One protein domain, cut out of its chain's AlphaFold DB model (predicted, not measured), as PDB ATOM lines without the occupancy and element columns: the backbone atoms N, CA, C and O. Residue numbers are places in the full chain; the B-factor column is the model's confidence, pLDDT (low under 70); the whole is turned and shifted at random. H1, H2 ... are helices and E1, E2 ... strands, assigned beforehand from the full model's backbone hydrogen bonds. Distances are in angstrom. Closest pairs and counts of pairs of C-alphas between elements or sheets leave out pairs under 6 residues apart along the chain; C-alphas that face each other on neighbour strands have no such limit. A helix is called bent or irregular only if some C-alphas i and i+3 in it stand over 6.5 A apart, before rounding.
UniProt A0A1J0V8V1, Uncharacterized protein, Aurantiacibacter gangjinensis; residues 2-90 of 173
ATOM      1  N   GLN A   2     -19.566 -30.603  13.154       74.56
ATOM      2  CA  GLN A   2     -20.900 -31.066  12.751       74.56
ATOM      3  C   GLN A   2     -21.919 -29.924  12.620       74.56
ATOM      4  O   GLN A   2     -22.645 -29.926  11.635       74.56
ATOM      5  N   ILE A   3     -21.876 -28.925  13.521       88.44
ATOM      6  CA  ILE A   3     -22.708 -27.706  13.459       88.44
ATOM      7  C   ILE A   3     -22.515 -26.951  12.139       88.44
ATOM      8  O   ILE A   3     -23.488 -26.595  11.490       88.44
ATOM      9  N   VAL A   4     -21.268 -26.743  11.705       90.50
ATOM     10  CA  VAL A   4     -20.983 -26.035  10.445       90.50
ATOM     11  C   VAL A   4     -21.557 -26.816   9.265       90.50
ATOM     12  O   VAL A   4     -22.196 -26.244   8.387       90.50
ATOM     13  N   ARG A   5     -21.405 -28.147   9.282       83.06
ATOM     14  CA  ARG A   5     -21.983 -29.018   8.255       83.06
ATOM     15  C   ARG A   5     -23.509 -28.932   8.215       83.06
ATOM     16  O   ARG A   5     -24.060 -28.946   7.119       83.06
ATOM     17  N   THR A   6     -24.187 -28.867   9.364       90.69
ATOM     18  CA  THR A   6     -25.646 -28.686   9.410       90.69
ATOM     19  C   THR A   6     -26.058 -27.292   8.968       90.69
ATOM     20  O   THR A   6     -27.000 -27.198   8.196       90.69
ATOM     21  N   ILE A   7     -25.349 -26.231   9.364       94.06
ATOM     22  CA  ILE A   7     -25.650 -24.861   8.917       94.06
ATOM     23  C   ILE A   7     -25.557 -24.757   7.392       94.06
ATOM     24  O   ILE A   7     -26.483 -24.247   6.774       94.06
ATOM     25  N   ILE A   8     -24.497 -25.291   6.774       91.06
ATOM     26  CA  ILE A   8     -24.362 -25.307   5.306       91.06
ATOM     27  C   ILE A   8     -25.530 -26.064   4.665       91.06
ATOM     28  O   ILE A   8     -26.107 -25.589   3.695       91.06
ATOM     29  N   TRP A   9     -25.908 -27.220   5.218       89.69
ATOM     30  CA  TRP A   9     -27.038 -28.005   4.712       89.69
ATOM     31  C   TRP A   9     -28.376 -27.277   4.835       89.69
ATOM     32  O   TRP A   9     -29.188 -27.327   3.917       89.69
ATOM     33  N   VAL A  10     -28.599 -26.596   5.959       93.38
ATOM     34  CA  VAL A  10     -29.807 -25.804   6.195       93.38
ATOM     35  C   VAL A  10     -29.839 -24.609   5.251       93.38
ATOM     36  O   VAL A  10     -30.856 -24.397   4.606       93.38
ATOM     37  N   LEU A  11     -28.733 -23.873   5.102       93.94
ATOM     38  CA  LEU A  11     -28.640 -22.764   4.149       93.94
ATOM     39  C   LEU A  11     -28.897 -23.229   2.716       93.94
ATOM     40  O   LEU A  11     -29.639 -22.572   1.995       93.94
ATOM     41  N   LEU A  12     -28.337 -24.373   2.321       90.44
ATOM     42  CA  LEU A  12     -28.561 -24.948   0.999       90.44
ATOM     43  C   LEU A  12     -30.033 -25.329   0.798       90.44
ATOM     44  O   LEU A  12     -30.605 -24.987  -0.232       90.44
ATOM     45  N   LEU A  13     -30.673 -25.968   1.785       91.25
ATOM     46  CA  LEU A  13     -32.105 -26.289   1.732       91.25
ATOM     47  C   LEU A  13     -32.986 -25.040   1.670       91.25
ATOM     48  O   LEU A  13     -33.943 -25.014   0.903       91.25
ATOM     49  N   VAL A  14     -32.669 -24.008   2.453       93.44
ATOM     50  CA  VAL A  14     -33.410 -22.742   2.434       93.44
ATOM     51  C   VAL A  14     -33.243 -22.054   1.082       93.44
ATOM     52  O   VAL A  14     -34.240 -21.629   0.508       93.44
ATOM     53  N   ALA A  15     -32.024 -21.993   0.540       89.62
ATOM     54  CA  ALA A  15     -31.763 -21.428  -0.782       89.62
ATOM     55  C   ALA A  15     -32.516 -22.188  -1.884       89.62
ATOM     56  O   ALA A  15     -33.142 -21.566  -2.739       89.62
ATOM     57  N   LEU A  16     -32.518 -23.523  -1.826       89.62
ATOM     58  CA  LEU A  16     -33.269 -24.382  -2.741       89.62
ATOM     59  C   LEU A  16     -34.782 -24.139  -2.643       89.62
ATOM     60  O   LEU A  16     -35.468 -24.065  -3.659       89.62
ATOM     61  N   LEU A  17     -35.307 -23.999  -1.424       89.94
ATOM     62  CA  LEU A  17     -36.726 -23.743  -1.192       89.94
ATOM     63  C   LEU A  17     -37.133 -22.361  -1.714       89.94
ATOM     64  O   LEU A  17     -38.152 -22.244  -2.391       89.94
ATOM     65  N   LEU A  18     -36.315 -21.336  -1.456       90.06
ATOM     66  CA  LEU A  18     -36.518 -19.990  -1.996       90.06
ATOM     67  C   LEU A  18     -36.490 -20.007  -3.522       90.06
ATOM     68  O   LEU A  18     -37.397 -19.473  -4.152       90.06
ATOM     69  N   PHE A  19     -35.490 -20.664  -4.113       87.38
ATOM     70  CA  PHE A  19     -35.396 -20.839  -5.557       87.38
ATOM     71  C   PHE A  19     -36.653 -21.518  -6.115       87.38
ATOM     72  O   PHE A  19     -37.191 -21.064  -7.119       87.38
ATOM     73  N   SER A  20     -37.162 -22.543  -5.432       88.00
ATOM     74  CA  SER A  20     -38.376 -23.255  -5.832       88.00
ATOM     75  C   SER A  20     -39.620 -22.378  -5.841       88.00
ATOM     76  O   SER A  20     -40.347 -22.359  -6.830       88.00
ATOM     77  N   ILE A  21     -39.833 -21.602  -4.779       87.50
ATOM     78  CA  ILE A  21     -40.989 -20.702  -4.690       87.50
ATOM     79  C   ILE A  21     -40.876 -19.573  -5.727       87.50
ATOM     80  O   ILE A  21     -41.868 -19.224  -6.357       87.50
ATOM     81  N   LEU A  22     -39.674 -19.021  -5.928       87.69
ATOM     82  CA  LEU A  22     -39.435 -17.918  -6.865       87.69
ATOM     83  C   LEU A  22     -39.497 -18.339  -8.339       87.69
ATOM     84  O   LEU A  22     -39.777 -17.503  -9.188       87.69
ATOM     85  N   ASN A  23     -39.241 -19.611  -8.646       85.19
ATOM     86  CA  ASN A  23     -39.156 -20.124 -10.016       85.19
ATOM     87  C   ASN A  23     -40.240 -21.177 -10.291       85.19
ATOM     88  O   ASN A  23     -39.993 -22.145 -11.007       85.19
ATOM     89  N   TRP A  24     -41.445 -21.022  -9.728       84.75
ATOM     90  CA  TRP A  24     -42.579 -21.942  -9.937       84.75
ATOM     91  C   TRP A  24     -43.224 -21.787 -11.327       84.75
ATOM     92  O   TRP A  24     -44.444 -21.738 -11.471       84.75
ATOM     93  N   GLU A  25     -42.401 -21.689 -12.361       79.44
ATOM     94  CA  GLU A  25     -42.829 -21.630 -13.748       79.44
ATOM     95  C   GLU A  25     -42.966 -23.052 -14.307       79.44
ATOM     96  O   GLU A  25     -42.164 -23.954 -14.026       79.44
ATOM     97  N   GLU A  26     -44.045 -23.265 -15.054       77.81
ATOM     98  CA  GLU A  26     -44.323 -24.511 -15.756       77.81
ATOM     99  C   GLU A  26     -43.640 -24.447 -17.115       77.81
ATOM    100  O   GLU A  26     -44.037 -23.663 -17.972       77.81
ATOM    101  N   ILE A  27     -42.597 -25.262 -17.301       72.81
ATOM    102  CA  ILE A  27     -42.033 -25.481 -18.627       72.81
ATOM    103  C   ILE A  27     -42.656 -26.754 -19.179       72.81
ATOM    104  O   ILE A  27     -42.394 -27.864 -18.711       72.81
ATOM    105  N   THR A  28     -43.457 -26.566 -20.215       70.88
ATOM    106  CA  THR A  28     -43.945 -27.631 -21.080       70.88
ATOM    107  C   THR A  28     -42.769 -28.123 -21.925       70.88
ATOM    108  O   THR A  28     -42.379 -27.481 -22.901       70.88
ATOM    109  N   VAL A  29     -42.151 -29.239 -21.528       64.31
ATOM    110  CA  VAL A  29     -41.096 -29.883 -22.324       64.31
ATOM    111  C   VAL A  29     -41.726 -30.997 -23.148       64.31
ATOM    112  O   VAL A  29     -42.065 -32.062 -22.631       64.31
ATOM    113  N   THR A  30     -41.854 -30.768 -24.450       67.25
ATOM    114  CA  THR A  30     -42.197 -31.821 -25.407       67.25
ATOM    115  C   THR A  30     -40.947 -32.665 -25.644       67.25
ATOM    116  O   THR A  30     -40.025 -32.242 -26.338       67.25
ATOM    117  N   ILE A  31     -40.881 -33.849 -25.029       66.25
ATOM    118  CA  ILE A  31     -39.687 -34.716 -25.046       66.25
ATOM    119  C   ILE A  31     -39.378 -35.235 -26.470       66.25
ATOM    120  O   ILE A  31     -38.243 -35.623 -26.744       66.25
ATOM    121  N   TRP A  32     -40.353 -35.216 -27.391       64.56
ATOM    122  CA  TRP A  32     -40.135 -35.595 -28.788       64.56
ATOM    123  C   TRP A  32     -41.190 -35.010 -29.754       64.56
ATOM    124  O   TRP A  32     -42.217 -35.643 -29.993       64.56
ATOM    125  N   PRO A  33     -40.967 -33.828 -30.356       58.56
ATOM    126  CA  PRO A  33     -41.809 -33.355 -31.452       58.56
ATOM    127  C   PRO A  33     -41.514 -34.200 -32.708       58.56
ATOM    128  O   PRO A  33     -40.536 -33.952 -33.406       58.56
ATOM    129  N   GLY A  34     -42.323 -35.233 -32.978       58.94
ATOM    130  CA  GLY A  34     -42.268 -35.982 -34.249       58.94
ATOM    131  C   GLY A  34     -42.050 -37.501 -34.187       58.94
ATOM    132  O   GLY A  34     -41.582 -38.072 -35.167       58.94
ATOM    133  N   ALA A  35     -42.364 -38.181 -33.081       59.88
ATOM    134  CA  ALA A  35     -42.359 -39.646 -33.019       59.88
ATOM    135  C   ALA A  35     -43.794 -40.138 -33.183       59.88
ATOM    136  O   ALA A  35     -44.448 -40.549 -32.225       59.88
ATOM    137  N   GLU A  36     -44.296 -40.108 -34.417       61.34
ATOM    138  CA  GLU A  36     -45.429 -40.968 -34.753       61.34
ATOM    139  C   GLU A  36     -45.010 -42.415 -34.428       61.34
ATOM    140  O   GLU A  36     -43.969 -42.844 -34.932       61.34
ATOM    141  N   PRO A  37     -45.701 -43.172 -33.549       64.56
ATOM    142  CA  PRO A  37     -47.139 -43.163 -33.277       64.56
ATOM    143  C   PRO A  37     -47.490 -43.141 -31.767       64.56
ATOM    144  O   PRO A  37     -48.475 -43.753 -31.352       64.56
ATOM    145  N   SER A  38     -46.666 -42.535 -30.909       61.03
ATOM    146  CA  SER A  38     -46.876 -42.547 -29.450       61.03
ATOM    147  C   SER A  38     -47.096 -41.132 -28.916       61.03
ATOM    148  O   SER A  38     -46.452 -40.204 -29.393       61.03
ATOM    149  N   PRO A  39     -48.046 -40.955 -27.981       61.28
ATOM    150  CA  PRO A  39     -48.660 -39.671 -27.673       61.28
ATOM    151  C   PRO A  39     -47.620 -38.679 -27.165       61.28
ATOM    152  O   PRO A  39     -46.711 -39.073 -26.434       61.28
ATOM    153  N   ASP A  40     -47.804 -37.407 -27.522       57.75
ATOM    154  CA  ASP A  40     -47.095 -36.263 -26.957       57.75
ATOM    155  C   ASP A  40     -47.108 -36.357 -25.429       57.75
ATOM    156  O   ASP A  40     -48.062 -35.959 -24.753       57.75
ATOM    157  N   LEU A  41     -46.050 -36.940 -24.867       57.88
ATOM    158  CA  LEU A  41     -45.861 -37.017 -23.432       57.88
ATOM    159  C   LEU A  41     -45.341 -35.654 -22.996       57.88
ATOM    160  O   LEU A  41     -44.139 -35.429 -22.846       57.88
ATOM    161  N   VAL A  42     -46.284 -34.728 -22.864       55.44
ATOM    162  CA  VAL A  42     -46.072 -33.417 -22.277       55.44
ATOM    163  C   VAL A  42     -45.861 -33.635 -20.786       55.44
ATOM    164  O   VAL A  42     -46.806 -33.819 -20.020       55.44
ATOM    165  N   VAL A  43     -44.598 -33.707 -20.374       62.41
ATOM    166  CA  VAL A  43     -44.264 -33.734 -18.954       62.41
ATOM    167  C   VAL A  43     -44.073 -32.289 -18.521       62.41
ATOM    168  O   VAL A  43     -42.995 -31.720 -18.700       62.41
ATOM    169  N   ASP A  44     -45.115 -31.706 -17.933       65.00
ATOM    170  CA  ASP A  44     -45.037 -30.400 -17.278       65.00
ATOM    171  C   ASP A  44     -44.155 -30.521 -16.030       65.00
ATOM    172  O   ASP A  44     -44.606 -30.797 -14.913       65.00
ATOM    173  N   THR A  45     -42.846 -30.372 -16.225       72.50
ATOM    174  CA  THR A  45     -41.870 -30.431 -15.138       72.50
ATOM    175  C   THR A  45     -41.509 -29.009 -14.743       72.50
ATOM    176  O   THR A  45     -41.026 -28.220 -15.550       72.50
ATOM    177  N   LYS A  46     -41.726 -28.665 -13.472       81.25
ATOM    178  CA  LYS A  46     -41.374 -27.348 -12.927       81.25
ATOM    179  C   LYS A  46     -39.861 -27.117 -13.006       81.25
ATOM    180  O   LYS A  46     -39.092 -28.017 -12.658       81.25
ATOM    181  N   ILE A  47     -39.437 -25.894 -13.333       84.94
ATOM    182  CA  ILE A  47     -38.019 -25.468 -13.319       84.94
ATOM    183  C   ILE A  47     -37.259 -25.937 -12.064       84.94
ATOM    184  O   ILE A  47     -36.174 -26.516 -12.199       84.94
ATOM    185  N   PRO A  48     -37.784 -25.768 -10.835       83.25
ATOM    186  CA  PRO A  48     -37.049 -26.160  -9.640       83.25
ATOM    187  C   PRO A  48     -36.756 -27.646  -9.532       83.25
ATOM    188  O   PRO A  48     -35.735 -28.019  -8.957       83.25
ATOM    189  N   VAL A  49     -37.593 -28.502 -10.111       83.44
ATOM    190  CA  VAL A  49     -37.359 -29.948 -10.106       83.44
ATOM    191  C   VAL A  49     -36.103 -30.281 -10.913       83.44
ATOM    192  O   VAL A  49     -35.276 -31.065 -10.451       83.44
ATOM    193  N   LEU A  50     -35.894 -29.630 -12.061       84.88
ATOM    194  CA  LEU A  50     -34.695 -29.827 -12.883       84.88
ATOM    195  C   LEU A  50     -33.420 -29.380 -12.162       84.88
ATOM    196  O   LEU A  50     -32.405 -30.076 -12.211       84.88
ATOM    197  N   VAL A  51     -33.475 -28.259 -11.440       86.12
ATOM    198  CA  VAL A  51     -32.336 -27.769 -10.649       86.12
ATOM    199  C   VAL A  51     -32.000 -28.729  -9.515       86.12
ATOM    200  O   VAL A  51     -30.828 -29.050  -9.319       86.12
ATOM    201  N   ILE A  52     -33.012 -29.242  -8.813       87.19
ATOM    202  CA  ILE A  52     -32.824 -30.264  -7.779       87.19
ATOM    203  C   ILE A  52     -32.168 -31.506  -8.380       87.19
ATOM    204  O   ILE A  52     -31.177 -31.983  -7.836       87.19
ATOM    205  N   ILE A  53     -32.677 -32.017  -9.502       86.94
ATOM    206  CA  ILE A  53     -32.153 -33.236 -10.131       86.94
ATOM    207  C   ILE A  53     -30.708 -33.037 -10.597       86.94
ATOM    208  O   ILE A  53     -29.853 -33.854 -10.266       86.94
ATOM    209  N   SER A  54     -30.412 -31.945 -11.304       87.88
ATOM    210  CA  SER A  54     -29.050 -31.620 -11.752       87.88
ATOM    211  C   SER A  54     -28.087 -31.486 -10.569       87.88
ATOM    212  O   SER A  54     -27.009 -32.089 -10.555       87.88
ATOM    213  N   PHE A  55     -28.518 -30.784  -9.514       88.31
ATOM    214  CA  PHE A  55     -27.749 -30.663  -8.283       88.31
ATOM    215  C   PHE A  55     -27.512 -32.026  -7.628       88.31
ATOM    216  O   PHE A  55     -26.383 -32.328  -7.252       88.31
ATOM    217  N   LEU A  56     -28.537 -32.875  -7.522       89.00
ATOM    218  CA  LEU A  56     -28.404 -34.227  -6.983       89.00
ATOM    219  C   LEU A  56     -27.425 -35.047  -7.820       89.00
ATOM    220  O   LEU A  56     -26.539 -35.668  -7.249       89.00
ATOM    221  N   ILE A  57     -27.517 -35.019  -9.145       90.38
ATOM    222  CA  ILE A  57     -26.622 -35.787 -10.018       90.38
ATOM    223  C   ILE A  57     -25.162 -35.353  -9.838       90.38
ATOM    224  O   ILE A  57     -24.286 -36.211  -9.747       90.38
ATOM    225  N   GLY A  58     -24.885 -34.053  -9.710       86.94
ATOM    226  CA  GLY A  58     -23.530 -33.564  -9.428       86.94
ATOM    227  C   GLY A  58     -23.067 -33.823  -7.987       86.94
ATOM    228  O   GLY A  58     -21.896 -34.116  -7.736       86.94
ATOM    229  N   PHE A  59     -23.978 -33.743  -7.017       88.19
ATOM    230  CA  PHE A  59     -23.650 -33.777  -5.591       88.19
ATOM    231  C   PHE A  59     -23.593 -35.190  -5.002       88.19
ATOM    232  O   PHE A  59     -22.739 -35.476  -4.159       88.19
ATOM    233  N   LEU A  60     -24.478 -36.091  -5.429       87.88
ATOM    234  CA  LEU A  60     -24.582 -37.460  -4.928       87.88
ATOM    235  C   LEU A  60     -23.273 -38.260  -5.068       87.88
ATOM    236  O   LEU A  60     -22.857 -38.843  -4.061       87.88
ATOM    237  N   PRO A  61     -22.571 -38.270  -6.224       83.44
ATOM    238  CA  PRO A  61     -21.304 -38.992  -6.347       83.44
ATOM    239  C   PRO A  61     -20.225 -38.417  -5.419       83.44
ATOM    240  O   PRO A  61     -19.528 -39.173  -4.735       83.44
ATOM    241  N   MET A  62     -20.139 -37.088  -5.310       88.75
ATOM    242  CA  MET A  62     -19.174 -36.419  -4.430       88.75
ATOM    243  C   MET A  62     -19.458 -36.702  -2.945       88.75
ATOM    244  O   MET A  62     -18.554 -37.010  -2.158       88.75
ATOM    245  N   TRP A  63     -20.730 -36.652  -2.545       87.88
ATOM    246  CA  TRP A  63     -21.157 -36.940  -1.177       87.88
ATOM    247  C   TRP A  63     -20.923 -38.405  -0.797       87.88
ATOM    248  O   TRP A  63     -20.419 -38.692   0.298       87.88
ATOM    249  N   LEU A  64     -21.243 -39.331  -1.705       86.81
ATOM    250  CA  LEU A  64     -21.071 -40.763  -1.489       86.81
ATOM    251  C   LEU A  64     -19.592 -41.123  -1.319       86.81
ATOM    252  O   LEU A  64     -19.258 -41.887  -0.412       86.81
ATOM    253  N   TYR A  65     -18.699 -40.507  -2.098       90.12
ATOM    254  CA  TYR A  65     -17.254 -40.679  -1.938       90.12
ATOM    255  C   TYR A  65     -16.767 -40.230  -0.550       90.12
ATOM    256  O   TYR A  65     -16.056 -40.964   0.153       90.12
ATOM    257  N   HIS A  66     -17.206 -39.049  -0.101       85.25
ATOM    258  CA  HIS A  66     -16.839 -38.532   1.217       85.25
ATOM    259  C   HIS A  66     -17.381 -39.411   2.361       85.25
ATOM    260  O   HIS A  66     -16.692 -39.649   3.360       85.25
ATOM    261  N   ARG A  67     -18.610 -39.933   2.231       87.06
ATOM    262  CA  ARG A  67     -19.217 -40.836   3.224       87.06
ATOM    263  C   ARG A  67     -18.558 -42.219   3.222       87.06
ATOM    264  O   ARG A  67     -18.268 -42.747   4.299       87.06
ATOM    265  N   GLY A  68     -18.290 -42.775   2.044       88.06
ATOM    266  CA  GLY A  68     -17.662 -44.084   1.859       88.06
ATOM    267  C   GLY A  68     -16.241 -44.139   2.417       88.06
ATOM    268  O   GLY A  68     -15.867 -45.120   3.061       88.06
ATOM    269  N   SER A  69     -15.478 -43.054   2.280       85.19
ATOM    270  CA  SER A  69     -14.126 -42.955   2.848       85.19
ATOM    271  C   SER A  69     -14.119 -43.132   4.370       85.19
ATOM    272  O   SER A  69     -13.342 -43.925   4.902       85.19
ATOM    273  N   LYS A  70     -15.051 -42.482   5.083       86.25
ATOM    274  CA  LYS A  70     -15.198 -42.645   6.543       86.25
ATOM    275  C   LYS A  70     -15.613 -44.064   6.925       86.25
ATOM    276  O   LYS A  70     -15.118 -44.607   7.908       86.25
ATOM    277  N   TRP A  71     -16.489 -44.680   6.134       91.31
ATOM    278  CA  TRP A  71     -16.933 -46.050   6.378       91.31
ATOM    279  C   TRP A  71     -15.797 -47.072   6.222       91.31
ATOM    280  O   TRP A  71     -15.638 -47.942   7.079       91.31
ATOM    281  N   ARG A  72     -14.952 -46.932   5.191       86.62
ATOM    282  CA  ARG A  72     -13.771 -47.795   5.007       86.62
ATOM    283  C   ARG A  72     -12.772 -47.666   6.155       86.62
ATOM    284  O   ARG A  72     -12.261 -48.680   6.621       86.62
ATOM    285  N   LEU A  73     -12.502 -46.442   6.609       89.88
ATOM    286  CA  LEU A  73     -11.576 -46.192   7.717       89.88
ATOM    287  C   LEU A  73     -12.094 -46.799   9.024       89.88
ATOM    288  O   LEU A  73     -11.357 -47.530   9.679       89.88
ATOM    289  N   ASN A  74     -13.375 -46.603   9.344       89.69
ATOM    290  CA  ASN A  74     -13.979 -47.199  10.536       89.69
ATOM    291  C   ASN A  74     -13.946 -48.734  10.500       89.69
ATOM    292  O   ASN A  74     -13.655 -49.353  11.519       89.69
ATOM    293  N   ARG A  75     -14.185 -49.362   9.338       89.88
ATOM    294  CA  ARG A  75     -14.056 -50.826   9.206       89.88
ATOM    295  C   ARG A  75     -12.627 -51.311   9.433       89.88
ATOM    296  O   ARG A  75     -12.439 -52.319  10.105       89.88
ATOM    297  N   LYS A  76     -11.632 -50.602   8.893       87.94
ATOM    298  CA  LYS A  76     -10.218 -50.934   9.111       87.94
ATOM    299  C   LYS A  76      -9.844 -50.835  10.587       87.94
ATOM    300  O   LYS A  76      -9.273 -51.781  11.117       87.94
ATOM    301  N   ILE A  77     -10.219 -49.741  11.247       92.44
ATOM    302  CA  ILE A  77      -9.966 -49.542  12.679       92.44
ATOM    303  C   ILE A  77     -10.617 -50.670  13.485       92.44
ATOM    304  O   ILE A  77      -9.918 -51.363  14.211       92.44
ATOM    305  N   ALA A  78     -11.902 -50.953  13.254       92.25
ATOM    306  CA  ALA A  78     -12.602 -52.038  13.942       92.25
ATOM    307  C   ALA A  78     -11.942 -53.413  13.719       92.25
ATOM    308  O   ALA A  78     -11.860 -54.221  14.641       92.25
ATOM    309  N   SER A  79     -11.436 -53.687  12.508       90.31
ATOM    310  CA  SER A  79     -10.719 -54.940  12.232       90.31
ATOM    311  C   SER A  79      -9.382 -55.036  12.971       90.31
ATOM    312  O   SER A  79      -9.050 -56.105  13.478       90.31
ATOM    313  N   LEU A  80      -8.646 -53.924  13.081       91.25
ATOM    314  CA  LEU A  80      -7.368 -53.861  13.792       91.25
ATOM    315  C   LEU A  80      -7.569 -53.956  15.303       91.25
ATOM    316  O   LEU A  80      -6.837 -54.679  15.965       91.25
ATOM    317  N   GLU A  81      -8.587 -53.286  15.839       93.62
ATOM    318  CA  GLU A  81      -8.961 -53.384  17.251       93.62
ATOM    319  C   GLU A  81      -9.351 -54.816  17.624       93.62
ATOM    320  O   GLU A  81      -8.935 -55.318  18.668       93.62
ATOM    321  N   ASN A  82     -10.108 -55.498  16.761       90.75
ATOM    322  CA  ASN A  82     -10.478 -56.889  16.991       90.75
ATOM    323  C   ASN A  82      -9.271 -57.832  16.878       90.75
ATOM    324  O   ASN A  82      -9.097 -58.705  17.722       90.75
ATOM    325  N   ALA A  83      -8.402 -57.642  15.880       90.19
ATOM    326  CA  ALA A  83      -7.172 -58.421  15.742       90.19
ATOM    327  C   ALA A  83      -6.233 -58.222  16.943       90.19
ATOM    328  O   ALA A  83      -5.729 -59.198  17.490       90.19
ATOM    329  N   ALA A  84      -6.058 -56.979  17.403       90.75
ATOM    330  CA  ALA A  84      -5.265 -56.656  18.585       90.75
ATOM    331  C   ALA A  84      -5.868 -57.260  19.862       90.75
ATOM    332  O   ALA A  84      -5.139 -57.814  20.681       90.75
ATOM    333  N   ARG A  85      -7.199 -57.215  20.021       89.75
ATOM    334  CA  ARG A  85      -7.895 -57.840  21.156       89.75
ATOM    335  C   ARG A  85      -7.727 -59.358  21.159       89.75
ATOM    336  O   ARG A  85      -7.463 -59.927  22.212       89.75
ATOM    337  N   THR A  86      -7.842 -60.006  20.003       88.62
ATOM    338  CA  THR A  86      -7.633 -61.454  19.868       88.62
ATOM    339  C   THR A  86      -6.173 -61.838  20.114       88.62
ATOM    340  O   THR A  86      -5.917 -62.811  20.819       88.62
ATOM    341  N   ALA A  87      -5.214 -61.056  19.608       86.25
ATOM    342  CA  ALA A  87      -3.787 -61.259  19.862       86.25
ATOM    343  C   ALA A  87      -3.423 -61.084  21.346       86.25
ATOM    344  O   ALA A  87      -2.626 -61.850  21.869       86.25
ATOM    345  N   ALA A  88      -4.043 -60.127  22.043       84.19
ATOM    346  CA  ALA A  88      -3.860 -59.939  23.484       84.19
ATOM    347  C   ALA A  88      -4.546 -61.029  24.331       84.19
ATOM    348  O   ALA A  88      -4.094 -61.324  25.433       84.19
ATOM    349  N   ALA A  89      -5.641 -61.618  23.837       79.62
ATOM    350  CA  ALA A  89      -6.373 -62.685  24.519       79.62
ATOM    351  C   ALA A  89      -5.811 -64.092  24.241       79.62
ATOM    352  O   ALA A  89      -6.150 -65.031  24.960       79.62
ATOM    353  N   THR A  90      -4.970 -64.251  23.215       71.88
ATOM    354  CA  THR A  90      -4.293 -65.515  22.907       71.88
ATOM    355  C   THR A  90      -2.927 -65.503  23.598       71.88
ATOM    356  O   THR A  90      -2.055 -64.747  23.173       71.88
TER     357      THR A  90
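Overview. This is residues 2 to 90 of the 173 residues of an uncharacterized protein of Aurantiacibacter gangjinensis (UniProt A0A1J0V8V1). A small, loose hairpin of two strands, E1 and E2, lies at one end of two helices that make an open, narrow V: H1 and the much longer, bent H2 come together near the hairpin, and most of H2 sticks out as a long free arm. The printed part has 89 residues, in the order H1, E1, E2, H2, with one antiparallel sheet, E1 - E2; the class is mostly helix. It is extended, with a radius of gyration of the C-alphas of 23.4 A, and flat, spanning 74 by 38 by 14 A.

Along the chain. E1 is residues 26 to 30 and E2 residues 42 to 46. H1, residues 2 to 22, is 30.0 A long and begins at C-alpha 2, (-20.900, -31.066, 12.751). H2, residues 47 to 89, was assigned as one helix by its hydrogen bonds but is bent: C-alphas 58 and 61 are 6.6 A apart. Its arms are H2a, residues 47 to 58, 17.0 A, and H2b, residues 61 to 89, 41.7 A, ending at C-alpha 89, (-6.373, -62.685, 24.519).

Arrangement. E1 and E2 form a hairpin, antiparallel at 146 degrees; C-alphas 28 and 44 face each other at 4.8 A, but no backbone N and O across the pair are within hydrogen-bond range. The closest C-alphas of E1 and H2a, those of Ile 27 and Ile 47, are 6.7 A apart. H1 touches H2a with residues 16 to 20 alone, closest at the C-alphas of Ser 20 and Pro 48, 5.0 A. They run opposite ways at a shallow tilt of 32 degrees, only just short of steep. H2a and H2b stand at a steep tilt of 39 degrees. H2b is apart from H1, E1 and E2. Every O i to N i+4 pair is within hydrogen-bond range in H1 and H2a, and 24 of 25 in H2b.

Size, cuts and confidence. The C-alphas farthest apart, those of Glu 36 and Thr 90, are 75.0 A apart. The printed part has no cut. The link from E1 to E2, 11 residues, is long. Residues 2 to 15, 34 to 39 and 53 to 90 stand free. Mean pLDDT of the printed part is 82.4, and residues 29 to 44 are under 70.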